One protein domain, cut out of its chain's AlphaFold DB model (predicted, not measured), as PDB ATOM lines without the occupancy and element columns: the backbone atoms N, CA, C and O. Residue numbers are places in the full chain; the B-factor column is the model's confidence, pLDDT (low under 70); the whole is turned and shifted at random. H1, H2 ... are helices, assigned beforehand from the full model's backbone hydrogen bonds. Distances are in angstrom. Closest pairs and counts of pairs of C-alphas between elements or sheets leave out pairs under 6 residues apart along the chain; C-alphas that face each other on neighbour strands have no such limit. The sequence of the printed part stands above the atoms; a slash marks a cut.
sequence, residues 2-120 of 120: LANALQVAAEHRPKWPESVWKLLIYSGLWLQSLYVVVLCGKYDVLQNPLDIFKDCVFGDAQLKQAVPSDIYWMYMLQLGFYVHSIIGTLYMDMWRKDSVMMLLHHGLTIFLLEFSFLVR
ATOM      1  N   LEU A   2     246.946 140.345 189.987       80.44
ATOM      2  CA  LEU A   2     246.039 141.267 190.691       80.44
ATOM      3  C   LEU A   2     244.592 140.743 190.803       80.44
ATOM      4  O   LEU A   2     244.013 140.752 191.880       80.44
ATOM      5  N   ALA A   3     244.039 140.196 189.714       80.00
ATOM      6  CA  ALA A   3     242.692 139.609 189.710       80.00
ATOM      7  C   ALA A   3     242.545 138.415 190.678       80.00
ATOM      8  O   ALA A   3     241.469 138.181 191.217       80.00
ATOM      9  N   ASN A   4     243.633 137.671 190.916       80.62
ATOM     10  CA  ASN A   4     243.650 136.576 191.889       80.62
ATOM     11  C   ASN A   4     243.711 137.109 193.326       80.62
ATOM     12  O   ASN A   4     243.021 136.579 194.187       80.62
ATOM     13  N   ALA A   5     244.493 138.168 193.573       87.25
ATOM     14  CA  ALA A   5     244.576 138.815 194.883       87.25
ATOM     15  C   ALA A   5     243.232 139.433 195.310       87.25
ATOM     16  O   ALA A   5     242.854 139.336 196.472       87.25
ATOM     17  N   LEU A   6     242.486 140.001 194.358       87.38
ATOM     18  CA  LEU A   6     241.155 140.585 194.575       87.38
ATOM     19  C   LEU A   6     240.008 139.560 194.534       87.38
ATOM     20  O   LEU A   6     238.848 139.952 194.571       87.38
ATOM     21  N   GLN A   7     240.318 138.262 194.433       89.56
ATOM     22  CA  GLN A   7     239.332 137.173 194.403       89.56
ATOM     23  C   GLN A   7     238.228 137.355 193.343       89.56
ATOM     24  O   GLN A   7     237.069 137.012 193.562       89.56
ATOM     25  N   VAL A   8     238.583 137.867 192.157       86.94
ATOM     26  CA  VAL A   8     237.613 138.101 191.077       86.94
ATOM     27  C   VAL A   8     236.999 136.771 190.623       86.94
ATOM     28  O   VAL A   8     237.722 135.818 190.281       86.94
ATOM     29  N   ALA A   9     235.662 136.726 190.599       88.75
ATOM     30  CA  ALA A   9     234.878 135.576 190.158       88.75
ATOM     31  C   ALA A   9     235.323 135.108 188.766       88.75
ATOM     32  O   ALA A   9     235.608 135.924 187.886       88.75
ATOM     33  N   ALA A  10     235.402 133.788 188.564       85.31
ATOM     34  CA  ALA A  10     235.959 133.196 187.346       85.31
ATOM     35  C   ALA A  10     235.259 133.685 186.064       85.31
ATOM     36  O   ALA A  10     235.925 133.929 185.060       85.31
ATOM     37  N   GLU A  11     233.949 133.920 186.140       87.12
ATOM     38  CA  GLU A  11     233.120 134.446 185.050       87.12
ATOM     39  C   GLU A  11     233.521 135.853 184.569       87.12
ATOM     40  O   GLU A  11     233.367 136.176 183.394       87.12
ATOM     41  N   HIS A  12     234.070 136.696 185.449       85.56
ATOM     42  CA  HIS A  12     234.406 138.089 185.134       85.56
ATOM     43  C   HIS A  12     235.874 138.287 184.753       85.56
ATOM     44  O   HIS A  12     236.247 139.345 184.241       85.56
ATOM     45  N   ARG A  13     236.719 137.271 184.953       85.31
ATOM     46  CA  ARG A  13     238.161 137.339 184.665       85.31
ATOM     47  C   ARG A  13     238.504 137.749 183.231       85.31
ATOM     48  O   ARG A  13     239.445 138.526 183.096       85.31
ATOM     49  N   PRO A  14     237.778 137.314 182.181       86.38
ATOM     50  CA  PRO A  14     238.094 137.729 180.815       86.38
ATOM     51  C   PRO A  14     237.942 139.240 180.594       86.38
ATOM     52  O   PRO A  14     238.732 139.834 179.873       86.38
ATOM     53  N   LYS A  15     236.963 139.872 181.256       85.25
ATOM     54  CA  LYS A  15     236.678 141.314 181.136       85.25
ATOM     55  C   LYS A  15     237.468 142.172 182.121       85.25
ATOM     56  O   LYS A  15     237.485 143.391 182.010       85.25
ATOM     57  N   TRP A  16     238.121 141.549 183.099       87.75
ATOM     58  CA  TRP A  16     238.825 142.258 184.162       87.75
ATOM     59  C   TRP A  16     239.869 143.269 183.653       87.75
ATOM     60  O   TRP A  16     239.849 144.405 184.129       87.75
ATOM     61  N   PRO A  17     240.755 142.933 182.689       89.19
ATOM     62  CA  PRO A  17     241.748 143.887 182.192       89.19
ATOM     63  C   PRO A  17     241.112 145.112 181.525       89.19
ATOM     64  O   PRO A  17     241.552 146.233 181.763       89.19
ATOM     65  N   GLU A  18     240.048 144.902 180.748       87.38
ATOM     66  CA  GLU A  18     239.276 145.963 180.094       87.38
ATOM     67  C   GLU A  18     238.627 146.892 181.131       87.38
ATOM     68  O   GLU A  18     238.728 148.114 181.025       87.38
ATOM     69  N   SER A  19     238.024 146.324 182.182       89.56
ATOM     70  CA  SER A  19     237.424 147.096 183.275       89.56
ATOM     71  C   SER A  19     238.456 147.927 184.038       89.56
ATOM     72  O   SER A  19     238.195 149.088 184.348       89.56
ATOM     73  N   VAL A  20     239.633 147.363 184.328       92.50
ATOM     74  CA  VAL A  20     240.719 148.093 185.002       92.50
ATOM     75  C   VAL A  20     241.243 149.222 184.117       92.50
ATOM     76  O   VAL A  20     241.430 150.333 184.606       92.50
ATOM     77  N   TRP A  21     241.435 148.970 182.821       90.31
ATOM     78  CA  TRP A  21     241.837 149.997 181.859       90.31
ATOM     79  C   TRP A  21     240.839 151.159 181.818       90.31
ATOM     80  O   TRP A  21     241.228 152.314 181.998       90.31
ATOM     81  N   LYS A  22     239.544 150.850 181.669       90.94
ATOM     82  CA  LYS A  22     238.468 151.850 181.656       90.94
ATOM     83  C   LYS A  22     238.425 152.643 182.962       90.94
ATOM     84  O   LYS A  22     238.336 153.863 182.916       90.94
ATOM     85  N   LEU A  23     238.561 151.978 184.111       94.19
ATOM     86  CA  LEU A  23     238.618 152.645 185.413       94.19
ATOM     87  C   LEU A  23     239.779 153.644 185.488       94.19
ATOM     88  O   LEU A  23     239.560 154.801 185.834       94.19
ATOM     89  N   LEU A  24     240.995 153.217 185.141       95.06
ATOM     90  CA  LEU A  24     242.185 154.068 185.213       95.06
ATOM     91  C   LEU A  24     242.061 155.296 184.309       95.06
ATOM     92  O   LEU A  24     242.351 156.409 184.747       95.06
ATOM     93  N   ILE A  25     241.601 155.103 183.073       94.50
ATOM     94  CA  ILE A  25     241.444 156.201 182.122       94.50
ATOM     95  C   ILE A  25     240.321 157.146 182.545       94.50
ATOM     96  O   ILE A  25     240.542 158.356 182.574       94.50
ATOM     97  N   TYR A  26     239.151 156.636 182.942       93.69
ATOM     98  CA  TYR A  26     238.054 157.490 183.402       93.69
ATOM     99  C   TYR A  26     238.430 158.288 184.644       93.69
ATOM    100  O   TYR A  26     238.200 159.494 184.679       93.69
ATOM    101  N   SER A  27     239.049 157.652 185.641       96.50
ATOM    102  CA  SER A  27     239.518 158.359 186.831       96.50
ATOM    103  C   SER A  27     240.594 159.389 186.485       96.50
ATOM    104  O   SER A  27     240.532 160.509 186.983       96.50
ATOM    105  N   GLY A  28     241.543 159.054 185.607       96.50
ATOM    106  CA  GLY A  28     242.598 159.972 185.176       96.50
ATOM    107  C   GLY A  28     242.061 161.202 184.439       96.50
ATOM    108  O   GLY A  28     242.367 162.329 184.826       96.50
ATOM    109  N   LEU A  29     241.215 161.002 183.425       95.31
ATOM    110  CA  LEU A  29     240.598 162.088 182.650       95.31
ATOM    111  C   LEU A  29     239.661 162.949 183.505       95.31
ATOM    112  O   LEU A  29     239.608 164.171 183.337       95.31
ATOM    113  N   TRP A  30     238.943 162.328 184.443       95.00
ATOM    114  CA  TRP A  30     238.095 163.053 185.380       95.00
ATOM    115  C   TRP A  30     238.925 163.908 186.339       95.00
ATOM    116  O   TRP A  30     238.639 165.092 186.491       95.00
ATOM    117  N   LEU A  31     239.990 163.354 186.933       96.19
ATOM    118  CA  LEU A  31     240.892 164.101 187.816       96.19
ATOM    119  C   LEU A  31     241.594 165.244 187.079       96.19
ATOM    120  O   LEU A  31     241.738 166.330 187.637       96.19
ATOM    121  N   GLN A  32     241.993 165.028 185.825       94.69
ATOM    122  CA  GLN A  32     242.548 166.086 184.985       94.69
ATOM    123  C   GLN A  32     241.532 167.214 184.777       94.69
ATOM    124  O   GLN A  32     241.858 168.379 184.999       94.69
ATOM    125  N   SER A  33     240.302 166.876 184.387       92.62
ATOM    126  CA  SER A  33     239.232 167.858 184.181       92.62
ATOM    127  C   SER A  33     238.907 168.609 185.474       92.62
ATOM    128  O   SER A  33     238.806 169.833 185.466       92.62
ATOM    129  N   LEU A  34     238.826 167.900 186.603       93.44
ATOM    130  CA  LEU A  34     238.639 168.498 187.924       93.44
ATOM    131  C   LEU A  34     239.767 169.482 188.249       93.44
ATOM    132  O   LEU A  34     239.509 170.590 188.719       93.44
ATOM    133  N   TYR A  35     241.013 169.089 187.993       93.12
ATOM    134  CA  TYR A  35     242.160 169.946 188.245       93.12
ATOM    135  C   TYR A  35     242.089 171.230 187.418       93.12
ATOM    136  O   TYR A  35     242.173 172.313 187.988       93.12
ATOM    137  N   VAL A  36     241.888 171.122 186.102       91.81
ATOM    138  CA  VAL A  36     241.876 172.280 185.195       91.81
ATOM    139  C   VAL A  36     240.693 173.207 185.480       91.81
ATOM    140  O   VAL A  36     240.890 174.414 185.590       91.81
ATOM    141  N   VAL A  37     239.485 172.658 185.635       88.62
ATOM    142  CA  VAL A  37     238.245 173.446 185.755       88.62
ATOM    143  C   VAL A  37     238.030 173.999 187.164       88.62
ATOM    144  O   VAL A  37     237.471 175.080 187.303       88.62
ATOM    145  N   VAL A  38     238.436 173.272 188.211       89.19
ATOM    146  CA  VAL A  38     238.086 173.620 189.601       89.19
ATOM    147  C   VAL A  38     239.307 173.980 190.440       89.19
ATOM    148  O   VAL A  38     239.287 174.981 191.148       89.19
ATOM    149  N   LEU A  39     240.370 173.173 190.400       90.75
ATOM    150  CA  LEU A  39     241.465 173.301 191.375       90.75
ATOM    151  C   LEU A  39     242.567 174.275 190.944       90.75
ATOM    152  O   LEU A  39     243.273 174.806 191.796       90.75
ATOM    153  N   CYS A  40     242.747 174.497 189.641       88.44
ATOM    154  CA  CYS A  40     243.829 175.326 189.112       88.44
ATOM    155  C   CYS A  40     243.599 176.827 189.365       88.44
ATOM    156  O   CYS A  40     244.558 177.595 189.373       88.44
ATOM    157  N   GLY A  41     242.343 177.252 189.560       85.69
ATOM    158  CA  GLY A  41     241.975 178.644 189.855       85.69
ATOM    159  C   GLY A  41     242.251 179.644 188.725       85.69
ATOM    160  O   GLY A  41     242.162 180.845 188.942       85.69
ATOM    161  N   LYS A  42     242.617 179.164 187.530       86.00
ATOM    162  CA  LYS A  42     242.892 180.001 186.348       86.00
ATOM    163  C   LYS A  42     241.645 180.345 185.543       86.00
ATOM    164  O   LYS A  42     241.677 181.291 184.765       86.00
ATOM    165  N   TYR A  43     240.597 179.536 185.674       85.06
ATOM    166  CA  TYR A  43     239.410 179.610 184.837       85.06
ATOM    167  C   TYR A  43     238.167 179.649 185.725       85.06
ATOM    168  O   TYR A  43     237.888 178.688 186.436       85.06
ATOM    169  N   ASP A  44     237.384 180.722 185.633       83.50
ATOM    170  CA  ASP A  44     236.140 180.890 186.400       83.50
ATOM    171  C   ASP A  44     234.916 180.333 185.655       83.50
ATOM    172  O   ASP A  44     233.819 180.882 185.715       83.50
ATOM    173  N   VAL A  45     235.078 179.202 184.964       80.62
ATOM    174  CA  VAL A  45     234.038 178.624 184.088       80.62
ATOM    175  C   VAL A  45     232.755 178.279 184.853       80.62
ATOM    176  O   VAL A  45     231.657 178.409 184.319       80.62
ATOM    177  N   LEU A  46     232.875 177.842 186.111       83.38
ATOM    178  CA  LEU A  46     231.719 177.461 186.929       83.38
ATOM    179  C   LEU A  46     230.946 178.662 187.481       83.38
ATOM    180  O   LEU A  46     229.743 178.556 187.702       83.38
ATOM    181  N   GLN A  47     231.631 179.777 187.736       86.19
ATOM    182  CA  GLN A  47     231.021 180.974 188.323       86.19
ATOM    183  C   GLN A  47     230.550 181.943 187.234       86.19
ATOM    184  O   GLN A  47     229.463 182.503 187.345       86.19
ATOM    185  N   ASN A  48     231.335 182.085 186.164       85.88
ATOM    186  CA  ASN A  48     231.078 182.944 185.015       85.88
ATOM    187  C   ASN A  48     231.261 182.152 183.705       85.88
ATOM    188  O   ASN A  48     232.274 182.295 183.019       85.88
ATOM    189  N   PRO A  49     230.267 181.344 183.294       82.19
ATOM    190  CA  PRO A  49     230.381 180.495 182.103       82.19
ATOM    191  C   PRO A  49     230.505 181.281 180.788       82.19
ATOM    192  O   PRO A  49     230.901 180.720 179.774       82.19
ATOM    193  N   LEU A  50     230.171 182.576 180.781       83.06
ATOM    194  CA  LEU A  50     230.290 183.425 179.592       83.06
ATOM    195  C   LEU A  50     231.726 183.889 179.323       83.06
ATOM    196  O   LEU A  50     232.011 184.317 178.206       83.06
ATOM    197  N   ASP A  51     232.637 183.773 180.296       79.62
ATOM    198  CA  ASP A  51     234.035 184.178 180.115       79.62
ATOM    199  C   ASP A  51     234.765 183.324 179.067       79.62
ATOM    200  O   ASP A  51     235.737 183.785 178.480       79.62
ATOM    201  N   ILE A  52     234.248 182.132 178.749       77.69
ATOM    202  CA  ILE A  52     234.756 181.285 177.659       77.69
ATOM    203  C   ILE A  52     234.626 182.001 176.300       77.69
ATOM    204  O   ILE A  52     235.416 181.756 175.406       77.69
ATOM    205  N   PHE A  53     233.660 182.914 176.140       77.38
ATOM    206  CA  PHE A  53     233.416 183.619 174.875       77.38
ATOM    207  C   PHE A  53     233.985 185.040 174.833       77.38
ATOM    208  O   PHE A  53     233.822 185.726 173.823       77.38
ATOM    209  N   LYS A  54     234.615 185.518 175.914       72.94
ATOM    210  CA  LYS A  54     234.974 186.939 176.085       72.94
ATOM    211  C   LYS A  54     235.938 187.457 175.014       72.94
ATOM    212  O   LYS A  54     235.856 188.624 174.647       72.94
ATOM    213  N   ASP A  55     236.768 186.561 174.486       71.06
ATOM    214  CA  ASP A  55     237.762 186.832 173.446       71.06
ATOM    215  C   ASP A  55     237.524 185.986 172.181       71.06
ATOM    216  O   ASP A  55     238.437 185.792 171.379       71.06
ATOM    217  N   CYS A  56     236.303 185.474 171.989       71.81
ATOM    218  CA  CYS A  56     235.962 184.680 170.813       71.81
ATOM    219  C   CYS A  56     235.959 185.584 169.569       71.81
ATOM    220  O   CYS A  56     235.066 186.415 169.374       71.81
ATOM    221  N   VAL A  57     236.983 185.440 168.726       71.56
ATOM    222  CA  VAL A  57     237.108 186.165 167.456       71.56
ATOM    223  C   VAL A  57     236.923 185.188 166.309       71.56
ATOM    224  O   VAL A  57     237.769 184.331 166.088       71.56
ATOM    225  N   PHE A  58     235.872 185.362 165.514       76.38
ATOM    226  CA  PHE A  58     235.632 184.507 164.354       76.38
ATOM    227  C   PHE A  58     236.646 184.752 163.220       76.38
ATOM    228  O   PHE A  58     236.980 185.892 162.895       76.38
ATOM    229  N   GLY A  59     237.088 183.671 162.569       72.81
ATOM    230  CA  GLY A  59     237.956 183.701 161.384       72.81
ATOM    231  C   GLY A  59     239.422 183.353 161.671       72.81
ATOM    232  O   GLY A  59     239.739 182.666 162.641       72.81
ATOM    233  N   ASP A  60     240.338 183.829 160.824       75.06
ATOM    234  CA  ASP A  60     241.767 183.456 160.864       75.06
ATOM    235  C   ASP A  60     242.486 183.839 162.170       75.06
ATOM    236  O   ASP A  60     243.549 183.299 162.481       75.06
ATOM    237  N   ALA A  61     241.933 184.789 162.927       73.31
ATOM    238  CA  ALA A  61     242.481 185.221 164.209       73.31
ATOM    239  C   ALA A  61     242.302 184.157 165.311       73.31
ATOM    240  O   ALA A  61     243.216 183.975 166.116       73.31
ATOM    241  N   GLN A  62     241.203 183.391 165.290       75.19
ATOM    242  CA  GLN A  62     240.906 182.326 166.265       75.19
ATOM    243  C   GLN A  62     241.948 181.201 166.228       75.19
ATOM    244  O   GLN A  62     242.415 180.698 167.250       75.19
ATOM    245  N   LEU A  63     242.365 180.817 165.017       74.31
ATOM    246  CA  LEU A  63     243.342 179.745 164.807       74.31
ATOM    247  C   LEU A  63     244.751 180.141 165.266       74.31
ATOM    248  O   LEU A  63     245.565 179.272 165.566       74.31
ATOM    249  N   LYS A  64     245.036 181.447 165.334       77.12
ATOM    250  CA  LYS A  64     246.331 181.994 165.764       77.12
ATOM    251  C   LYS A  64     246.401 182.250 167.269       77.12
ATOM    252  O   LYS A  64     247.492 182.497 167.781       77.12
ATOM    253  N   GLN A  65     245.275 182.194 167.980       80.81
ATOM    254  CA  GLN A  65     245.236 182.387 169.424       80.81
ATOM    255  C   GLN A  65     245.931 181.222 170.136       80.81
ATOM    256  O   GLN A  65     245.528 180.063 170.007       80.81
ATOM    257  N   ALA A  66     246.973 181.539 170.907       83.88
ATOM    258  CA  ALA A  66     247.723 180.549 171.665       83.88
ATOM    259  C   ALA A  66     246.810 179.833 172.670       83.88
ATOM    260  O   ALA A  66     246.131 180.474 173.471       83.88
ATOM    261  N   VAL A  67     246.805 178.499 172.632       86.38
ATOM    262  CA  VAL A  67     246.041 177.687 173.584       86.38
ATOM    263  C   VAL A  67     246.876 177.484 174.843       86.38
ATOM    264  O   VAL A  67     248.015 177.018 174.734       86.38
ATOM    265  N   PRO A  68     246.336 177.777 176.038       90.44
ATOM    266  CA  PRO A  68     246.969 177.371 177.282       90.44
ATOM    267  C   PRO A  68     247.263 175.867 177.285       90.44
ATOM    268  O   PRO A  68     246.428 175.049 176.897       90.44
ATOM    269  N   SER A  69     248.470 175.496 177.712       92.50
ATOM    270  CA  SER A  69     248.955 174.108 177.640       92.50
ATOM    271  C   SER A  69     248.063 173.123 178.409       92.50
ATOM    272  O   SER A  69     247.816 172.012 177.950       92.50
ATOM    273  N   ASP A  70     247.531 173.536 179.559       92.50
ATOM    274  CA  ASP A  70     246.622 172.728 180.379       92.50
ATOM    275  C   ASP A  70     245.303 172.412 179.657       92.50
ATOM    276  O   ASP A  70     244.887 171.251 179.624       92.50
ATOM    277  N   ILE A  71     244.694 173.411 179.017       90.88
ATOM    278  CA  ILE A  71     243.493 173.242 178.188       90.88
ATOM    279  C   ILE A  71     243.803 172.384 176.960       90.88
ATOM    280  O   ILE A  71     243.064 171.443 176.672       90.88
ATOM    281  N   TYR A  72     244.916 172.646 176.270       93.25
ATOM    282  CA  TYR A  72     245.336 171.852 175.116       93.25
ATOM    283  C   TYR A  72     245.432 170.360 175.463       93.25
ATOM    284  O   TYR A  72     244.803 169.528 174.808       93.25
ATOM    285  N   TRP A  73     246.151 170.010 176.533       94.38
ATOM    286  CA  TRP A  73     246.291 168.615 176.954       94.38
ATOM    287  C   TRP A  73     244.980 167.998 177.440       94.38
ATOM    288  O   TRP A  73     244.788 166.795 177.273       94.38
ATOM    289  N   MET A  74     244.069 168.785 178.017       94.06
ATOM    290  CA  MET A  74     242.727 168.315 178.371       94.06
ATOM    291  C   MET A  74     241.951 167.872 177.126       94.06
ATOM    292  O   MET A  74     241.433 166.754 177.098       94.06
ATOM    293  N   TYR A  75     241.948 168.687 176.069       94.12
ATOM    294  CA  TYR A  75     241.311 168.324 174.802       94.12
ATOM    295  C   TYR A  75     241.996 167.131 174.127       94.12
ATOM    296  O   TYR A  75     241.313 166.198 173.712       94.12
ATOM    297  N   MET A  76     243.330 167.115 174.045       95.81
ATOM    298  CA  MET A  76     244.061 166.040 173.359       95.81
ATOM    299  C   MET A  76     243.872 164.676 174.027       95.81
ATOM    300  O   MET A  76     243.709 163.672 173.332       95.81
ATOM    301  N   LEU A  77     243.861 164.623 175.361       95.75
ATOM    302  CA  LEU A  77     243.665 163.370 176.089       95.75
ATOM    303  C   LEU A  77     242.230 162.843 175.949       95.75
ATOM    304  O   LEU A  77     242.044 161.645 175.727       95.75
ATOM    305  N   GLN A  78     241.224 163.721 176.006       95.31
ATOM    306  CA  GLN A  78     239.828 163.327 175.786       95.31
ATOM    307  C   GLN A  78     239.583 162.882 174.339       95.31
ATOM    308  O   GLN A  78     238.980 161.832 174.111       95.31
ATOM    309  N   LEU A  79     240.103 163.628 173.360       96.38
ATOM    310  CA  LEU A  79     240.004 163.280 171.942       96.38
ATOM    311  C   LEU A  79     240.668 161.926 171.662       96.38
ATOM    312  O   LEU A  79     240.051 161.040 171.069       96.38
ATOM    313  N   GLY A  80     241.895 161.733 172.155       95.75
ATOM    314  CA  GLY A  80     242.625 160.474 172.025       95.75
ATOM    315  C   GLY A  80     241.874 159.295 172.640       95.75
ATOM    316  O   GLY A  80     241.828 158.220 172.044       95.75
ATOM    317  N   PHE A  81     241.222 159.498 173.788       95.00
ATOM    318  CA  PHE A  81     240.389 158.472 174.406       95.00
ATOM    319  C   PHE A  81     239.187 158.086 173.534       95.00
ATOM    320  O   PHE A  81     238.929 156.894 173.351       95.00
ATOM    321  N   TYR A  82     238.467 159.051 172.961       95.44
ATOM    322  CA  TYR A  82     237.316 158.743 172.109       95.44
ATOM    323  C   TYR A  82     237.721 158.087 170.784       95.44
ATOM    324  O   TYR A  82     237.069 157.133 170.358       95.44
ATOM    325  N   VAL A  83     238.835 158.508 170.177       96.38
ATOM    326  CA  VAL A  83     239.405 157.833 168.996       96.38
ATOM    327  C   VAL A  83     239.812 156.396 169.337       96.38
ATOM    328  O   VAL A  83     239.452 155.461 168.621       96.38
ATOM    329  N   HIS A  84     240.509 156.193 170.459       94.81
ATOM    330  CA  HIS A  84     240.853 154.856 170.945       94.81
ATOM    331  C   HIS A  84     239.602 154.004 171.189       94.81
ATOM    332  O   HIS A  84     239.596 152.823 170.855       94.81
ATOM    333  N   SER A  85     238.533 154.600 171.721       93.69
ATOM    334  CA  SER A  85     237.275 153.904 172.003       93.69
ATOM    335  C   SER A  85     236.581 153.437 170.723       93.69
ATOM    336  O   SER A  85     236.093 152.315 170.690       93.69
ATOM    337  N   ILE A  86     236.628 154.214 169.632       96.12
ATOM    338  CA  ILE A  86     236.161 153.761 168.308       96.12
ATOM    339  C   ILE A  86     236.943 152.529 167.845       96.12
ATOM    340  O   ILE A  86     236.344 151.539 167.429       96.12
ATOM    341  N   ILE A  87     238.276 152.566 167.940       94.50
ATOM    342  CA  ILE A  87     239.129 151.429 167.562       94.50
ATOM    343  C   ILE A  87     238.808 150.210 168.438       94.50
ATOM    344  O   ILE A  87     238.658 149.103 167.919       94.50
ATOM    345  N   GLY A  88     238.646 150.416 169.746       93.00
ATOM    346  CA  GLY A  88     238.235 149.387 170.696       93.00
ATOM    347  C   GLY A  88     236.907 148.750 170.299       93.00
ATOM    348  O   GLY A  88     236.838 147.536 170.133       93.00
ATOM    349  N   THR A  89     235.882 149.555 170.020       93.44
ATOM    350  CA  THR A  89     234.559 149.056 169.623       93.44
ATOM    351  C   THR A  89     234.562 148.336 168.271       93.44
ATOM    352  O   THR A  89     233.793 147.395 168.075       93.44
ATOM    353  N   LEU A  90     235.411 148.749 167.324       94.44
ATOM    354  CA  LEU A  90     235.489 148.121 166.000       94.44
ATOM    355  C   LEU A  90     236.256 146.793 166.004       94.44
ATOM    356  O   LEU A  90     235.860 145.879 165.282       94.44
ATOM    357  N   TYR A  91     237.341 146.694 166.778       91.75
ATOM    358  CA  TYR A  91     238.308 145.596 166.639       91.75
ATOM    359  C   TYR A  91     238.531 144.759 167.901       91.75
ATOM    360  O   TYR A  91     238.994 143.626 167.785       91.75
ATOM    361  N   MET A  92     238.259 145.295 169.093       89.75
ATOM    362  CA  MET A  92     238.559 144.626 170.368       89.75
ATOM    363  C   MET A  92     237.295 144.134 171.077       89.75
ATOM    364  O   MET A  92     237.277 143.024 171.610       89.75
ATOM    365  N   ASP A  93     236.238 144.944 171.075       88.56
ATOM    366  CA  ASP A  93     235.011 144.658 171.806       88.56
ATOM    367  C   ASP A  93     234.130 143.654 171.055       88.56
ATOM    368  O   ASP A  93     234.000 143.665 169.828       88.56
ATOM    369  N   MET A  94     233.426 142.811 171.814       88.00
ATOM    370  CA  MET A  94     232.365 141.988 171.241       88.00
ATOM    371  C   MET A  94     231.205 142.874 170.786       88.00
ATOM    372  O   MET A  94     230.643 143.635 171.580       88.00
ATOM    373  N   TRP A  95     230.800 142.719 169.526       91.25
ATOM    374  CA  TRP A  95     229.654 143.437 168.985       91.25
ATOM    375  C   TRP A  95     228.357 143.038 169.681       91.25
ATOM    376  O   TRP A  95     228.002 141.864 169.805       91.25
ATOM    377  N   ARG A  96     227.629 144.055 170.124       92.12
ATOM    378  CA  ARG A  96     226.326 143.958 170.771       92.12
ATOM    379  C   ARG A  96     225.337 144.843 170.016       92.12
ATOM    380  O   ARG A  96     225.716 145.648 169.170       92.12
ATOM    381  N   LYS A  97     224.046 144.706 170.323       94.00
ATOM    382  CA  LYS A  97     222.980 145.474 169.651       94.00
ATOM    383  C   LYS A  97     223.136 146.993 169.820       94.00
ATOM    384  O   LYS A  97     222.638 147.747 168.995       94.00
ATOM    385  N   ASP A  98     223.839 147.430 170.861       94.94
ATOM    386  CA  ASP A  98     224.147 148.826 171.179       94.94
ATOM    387  C   ASP A  98     225.471 149.332 170.577       94.94
ATOM    388  O   ASP A  98     225.718 150.536 170.608       94.94
ATOM    389  N   SER A  99     226.311 148.470 169.984       93.44
ATOM    390  CA  SER A  99     227.638 148.858 169.470       93.44
ATOM    391  C   SER A  99     227.574 149.963 168.413       93.44
ATOM    392  O   SER A  99     228.393 150.876 168.427       93.44
ATOM    393  N   VAL A 100     226.565 149.940 167.534       95.94
ATOM    394  CA  VAL A 100     226.372 150.997 166.526       95.94
ATOM    395  C   VAL A 100     226.063 152.339 167.190       95.94
ATOM    396  O   VAL A 100     226.635 153.360 166.818       95.94
ATOM    397  N   MET A 101     225.203 152.340 168.211       97.19
ATOM    398  CA  MET A 101     224.881 153.557 168.954       97.19
ATOM    399  C   MET A 101     226.102 154.088 169.715       97.19
ATOM    400  O   MET A 101     226.301 155.298 169.790       97.19
ATOM    401  N   MET A 102     226.953 153.199 170.232       95.94
ATOM    402  CA  MET A 102     228.207 153.573 170.889       95.94
ATOM    403  C   MET A 102     229.192 154.238 169.915       95.94
ATOM    404  O   MET A 102     229.768 155.271 170.248       95.94
ATOM    405  N   LEU A 103     229.322 153.721 168.689       96.81
ATOM    406  CA  LEU A 103     230.138 154.350 167.643       96.81
ATOM    407  C   LEU A 103     229.601 155.728 167.241       96.81
ATOM    408  O   LEU A 103     230.380 156.671 167.114       96.81
ATOM    409  N   LEU A 104     228.279 155.868 167.092       97.69
ATOM    410  CA  LEU A 104     227.649 157.167 166.828       97.69
ATOM    411  C   LEU A 104     227.886 158.152 167.974       97.69
ATOM    412  O   LEU A 104     228.207 159.313 167.728       97.69
ATOM    413  N   HIS A 105     227.769 157.688 169.218       97.12
ATOM    414  CA  HIS A 105     228.079 158.489 170.393       97.12
ATOM    415  C   HIS A 105     229.534 158.970 170.368       97.12
ATOM    416  O   HIS A 105     229.762 160.165 170.521       97.12
ATOM    417  N   HIS A 106     230.504 158.085 170.116       97.12
ATOM    418  CA  HIS A 106     231.915 158.469 170.029       97.12
ATOM    419  C   HIS A 106     232.199 159.436 168.874       97.12
ATOM    420  O   HIS A 106     232.970 160.376 169.040       97.12
ATOM    421  N   GLY A 107     231.549 159.255 167.722       97.56
ATOM    422  CA  GLY A 107     231.643 160.210 166.617       97.56
ATOM    423  C   GLY A 107     231.108 161.590 167.002       97.56
ATOM    424  O   GLY A 107     231.757 162.602 166.746       97.56
ATOM    425  N   LEU A 108     229.958 161.636 167.680       97.81
ATOM    426  CA  LEU A 108     229.367 162.887 168.149       97.81
ATOM    427  C   LEU A 108     230.237 163.569 169.211       97.81
ATOM    428  O   LEU A 108     230.404 164.783 169.160       97.81
ATOM    429  N   THR A 109     230.806 162.824 170.162       96.69
ATOM    430  CA  THR A 109     231.673 163.416 171.191       96.69
ATOM    431  C   THR A 109     232.968 163.960 170.604       96.69
ATOM    432  O   THR A 109     233.387 165.041 171.007       96.69
ATOM    433  N   ILE A 110     233.571 163.274 169.627       97.44
ATOM    434  CA  ILE A 110     234.733 163.786 168.880       97.44
ATOM    435  C   ILE A 110     234.369 165.091 168.176       97.44
ATOM    436  O   ILE A 110     235.053 166.091 168.371       97.44
ATOM    437  N   PHE A 111     233.256 165.108 167.439       96.81
ATOM    438  CA  PHE A 111     232.788 166.310 166.752       96.81
ATOM    439  C   PHE A 111     232.571 167.480 167.720       96.81
ATOM    440  O   PHE A 111     233.039 168.588 167.466       96.81
ATOM    441  N   LEU A 112     231.894 167.243 168.848       95.62
ATOM    442  CA  LEU A 112     231.642 168.280 169.850       95.62
ATOM    443  C   LEU A 112     232.938 168.778 170.505       95.62
ATOM    444  O   LEU A 112     233.064 169.977 170.742       95.62
ATOM    445  N   LEU A 113     233.906 167.892 170.768       94.94
ATOM    446  CA  LEU A 113     235.209 168.272 171.317       94.94
ATOM    447  C   LEU A 113     236.029 169.101 170.328       94.94
ATOM    448  O   LEU A 113     236.582 170.125 170.720       94.94
ATOM    449  N   GLU A 114     236.093 168.691 169.063       93.69
ATOM    450  CA  GLU A 114     236.793 169.440 168.018       93.69
ATOM    451  C   GLU A 114     236.143 170.804 167.791       93.69
ATOM    452  O   GLU A 114     236.835 171.821 167.766       93.69
ATOM    453  N   PHE A 115     234.812 170.850 167.706       91.25
ATOM    454  CA  PHE A 115     234.073 172.101 167.589       91.25
ATOM    455  C   PHE A 115     234.348 173.027 168.780       91.25
ATOM    456  O   PHE A 115     234.688 174.192 168.587       91.25
ATOM    457  N   SER A 116     234.276 172.501 170.005       89.44
ATOM    458  CA  SER A 116     234.557 173.254 171.232       89.44
ATOM    459  C   SER A 116     236.001 173.762 171.284       89.44
ATOM    460  O   SER A 116     236.248 174.891 171.695       89.44
ATOM    461  N   PHE A 117     236.968 172.965 170.823       89.00
ATOM    462  CA  PHE A 117     238.365 173.386 170.745       89.00
ATOM    463  C   PHE A 117     238.576 174.495 169.712       89.00
ATOM    464  O   PHE A 117     239.358 175.418 169.947       89.00
ATOM    465  N   LEU A 118     237.892 174.414 168.569       85.44
ATOM    466  CA  LEU A 118     238.001 175.409 167.509       85.44
ATOM    467  C   LEU A 118     237.360 176.738 167.904       85.44
ATOM    468  O   LEU A 118     237.976 177.759 167.623       85.44
ATOM    469  N   VAL A 119     236.183 176.721 168.537       80.19
ATOM    470  CA  VAL A 119     235.345 177.900 168.869       80.19
ATOM    471  C   VAL A 119     235.664 178.520 170.242       80.19
ATOM    472  O   VAL A 119     234.992 179.455 170.664       80.19
ATOM    473  N   ARG A 120     236.680 177.998 170.934       73.62
ATOM    474  CA  ARG A 120     237.164 178.508 172.225       73.62
ATOM    475  C   ARG A 120     237.437 180.014 172.250       73.62
ATOM    476  O   ARG A 120     237.742 180.590 171.180       73.62
TER     477      ARG A 120
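This is residues 2 to 120 of the 120 residues of the protein "TLC domain-containing protein" of Macrostomum lignano (UniProt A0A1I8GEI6). Two long helices, H5 and H6, form a helical hairpin, and a third long helix, H2, joins one end of H5 on its other side, so that H2 and H5 make a narrow V. The short helix H1 lies near the start of H2 at one end of the long axis, while the stretch with short helices H3 and H4 loops round the other end, between H2 and H5. The printed part has 119 residues, with six named helices in the order H1 to H6 and no named strand; its class is all helix. It is loose, with a radius of gyration of the C-alphas of 18.4 A, and elongated, spanning 56 by 32 by 22 A.

H1 is residues 2 to 5, beginning at C-alpha 2 at (246.039, 141.267, 190.691). H2, residues 16 to 39, is 32.0 A long from first to last C-alpha, and its C-alpha 39 is at (241.465, 173.301, 191.375). H3 is residues 49 to 53 and H4 is residues 60 to 64. H5, residues 69 to 92, is 32.1 A long. H6, residues 99 to 118, is 28.6 A long and ends at C-alpha 118 at (238.001, 175.409, 167.509).

H1 and H2 are close but not clearly touching; their closest C-alphas, of Ala 3 and Trp 16, are 7.3 A apart. H2 touches H5 with residues 29 to 36 alone, and H5 touches H2 with residues 70 to 78 alone; the closest C-alphas are those of Val 36 and Asp 70, 6.8 A apart. H2 and H5 run opposite ways at a shallow tilt of 20 degrees. H3 touches no helix. H4 and H6 are close but not clearly touching, with the closest C-alphas, of Leu 63 and Leu 118, 7.4 A apart. The hairpin of H5 and H6 has its closest C-alphas at Tyr 82 and His 106, 5.8 A apart; the two touch and run opposite ways at a shallow tilt of 19 degrees. H2 and H6 are apart. In H2, H5 and H6 every O i to N i+4 pair is within hydrogen-bond range. H3 and H4 each have 0 of 1 such pairs within range and 1 of 2 O i to N i+3 pairs, and H1 is too short for an O i to N i+4 pair.

The two C-alphas farthest apart are those of Ala 10 and Ala 61, at 57.3 A. The printed part has no cut and ends at residue 120, the chain's last residue. The link H4 to H5 is tight, the other links are short, and there is no long link. The mean pLDDT of the printed part is 89.0, and no printed residue is under 70; H4 has a mean of 75.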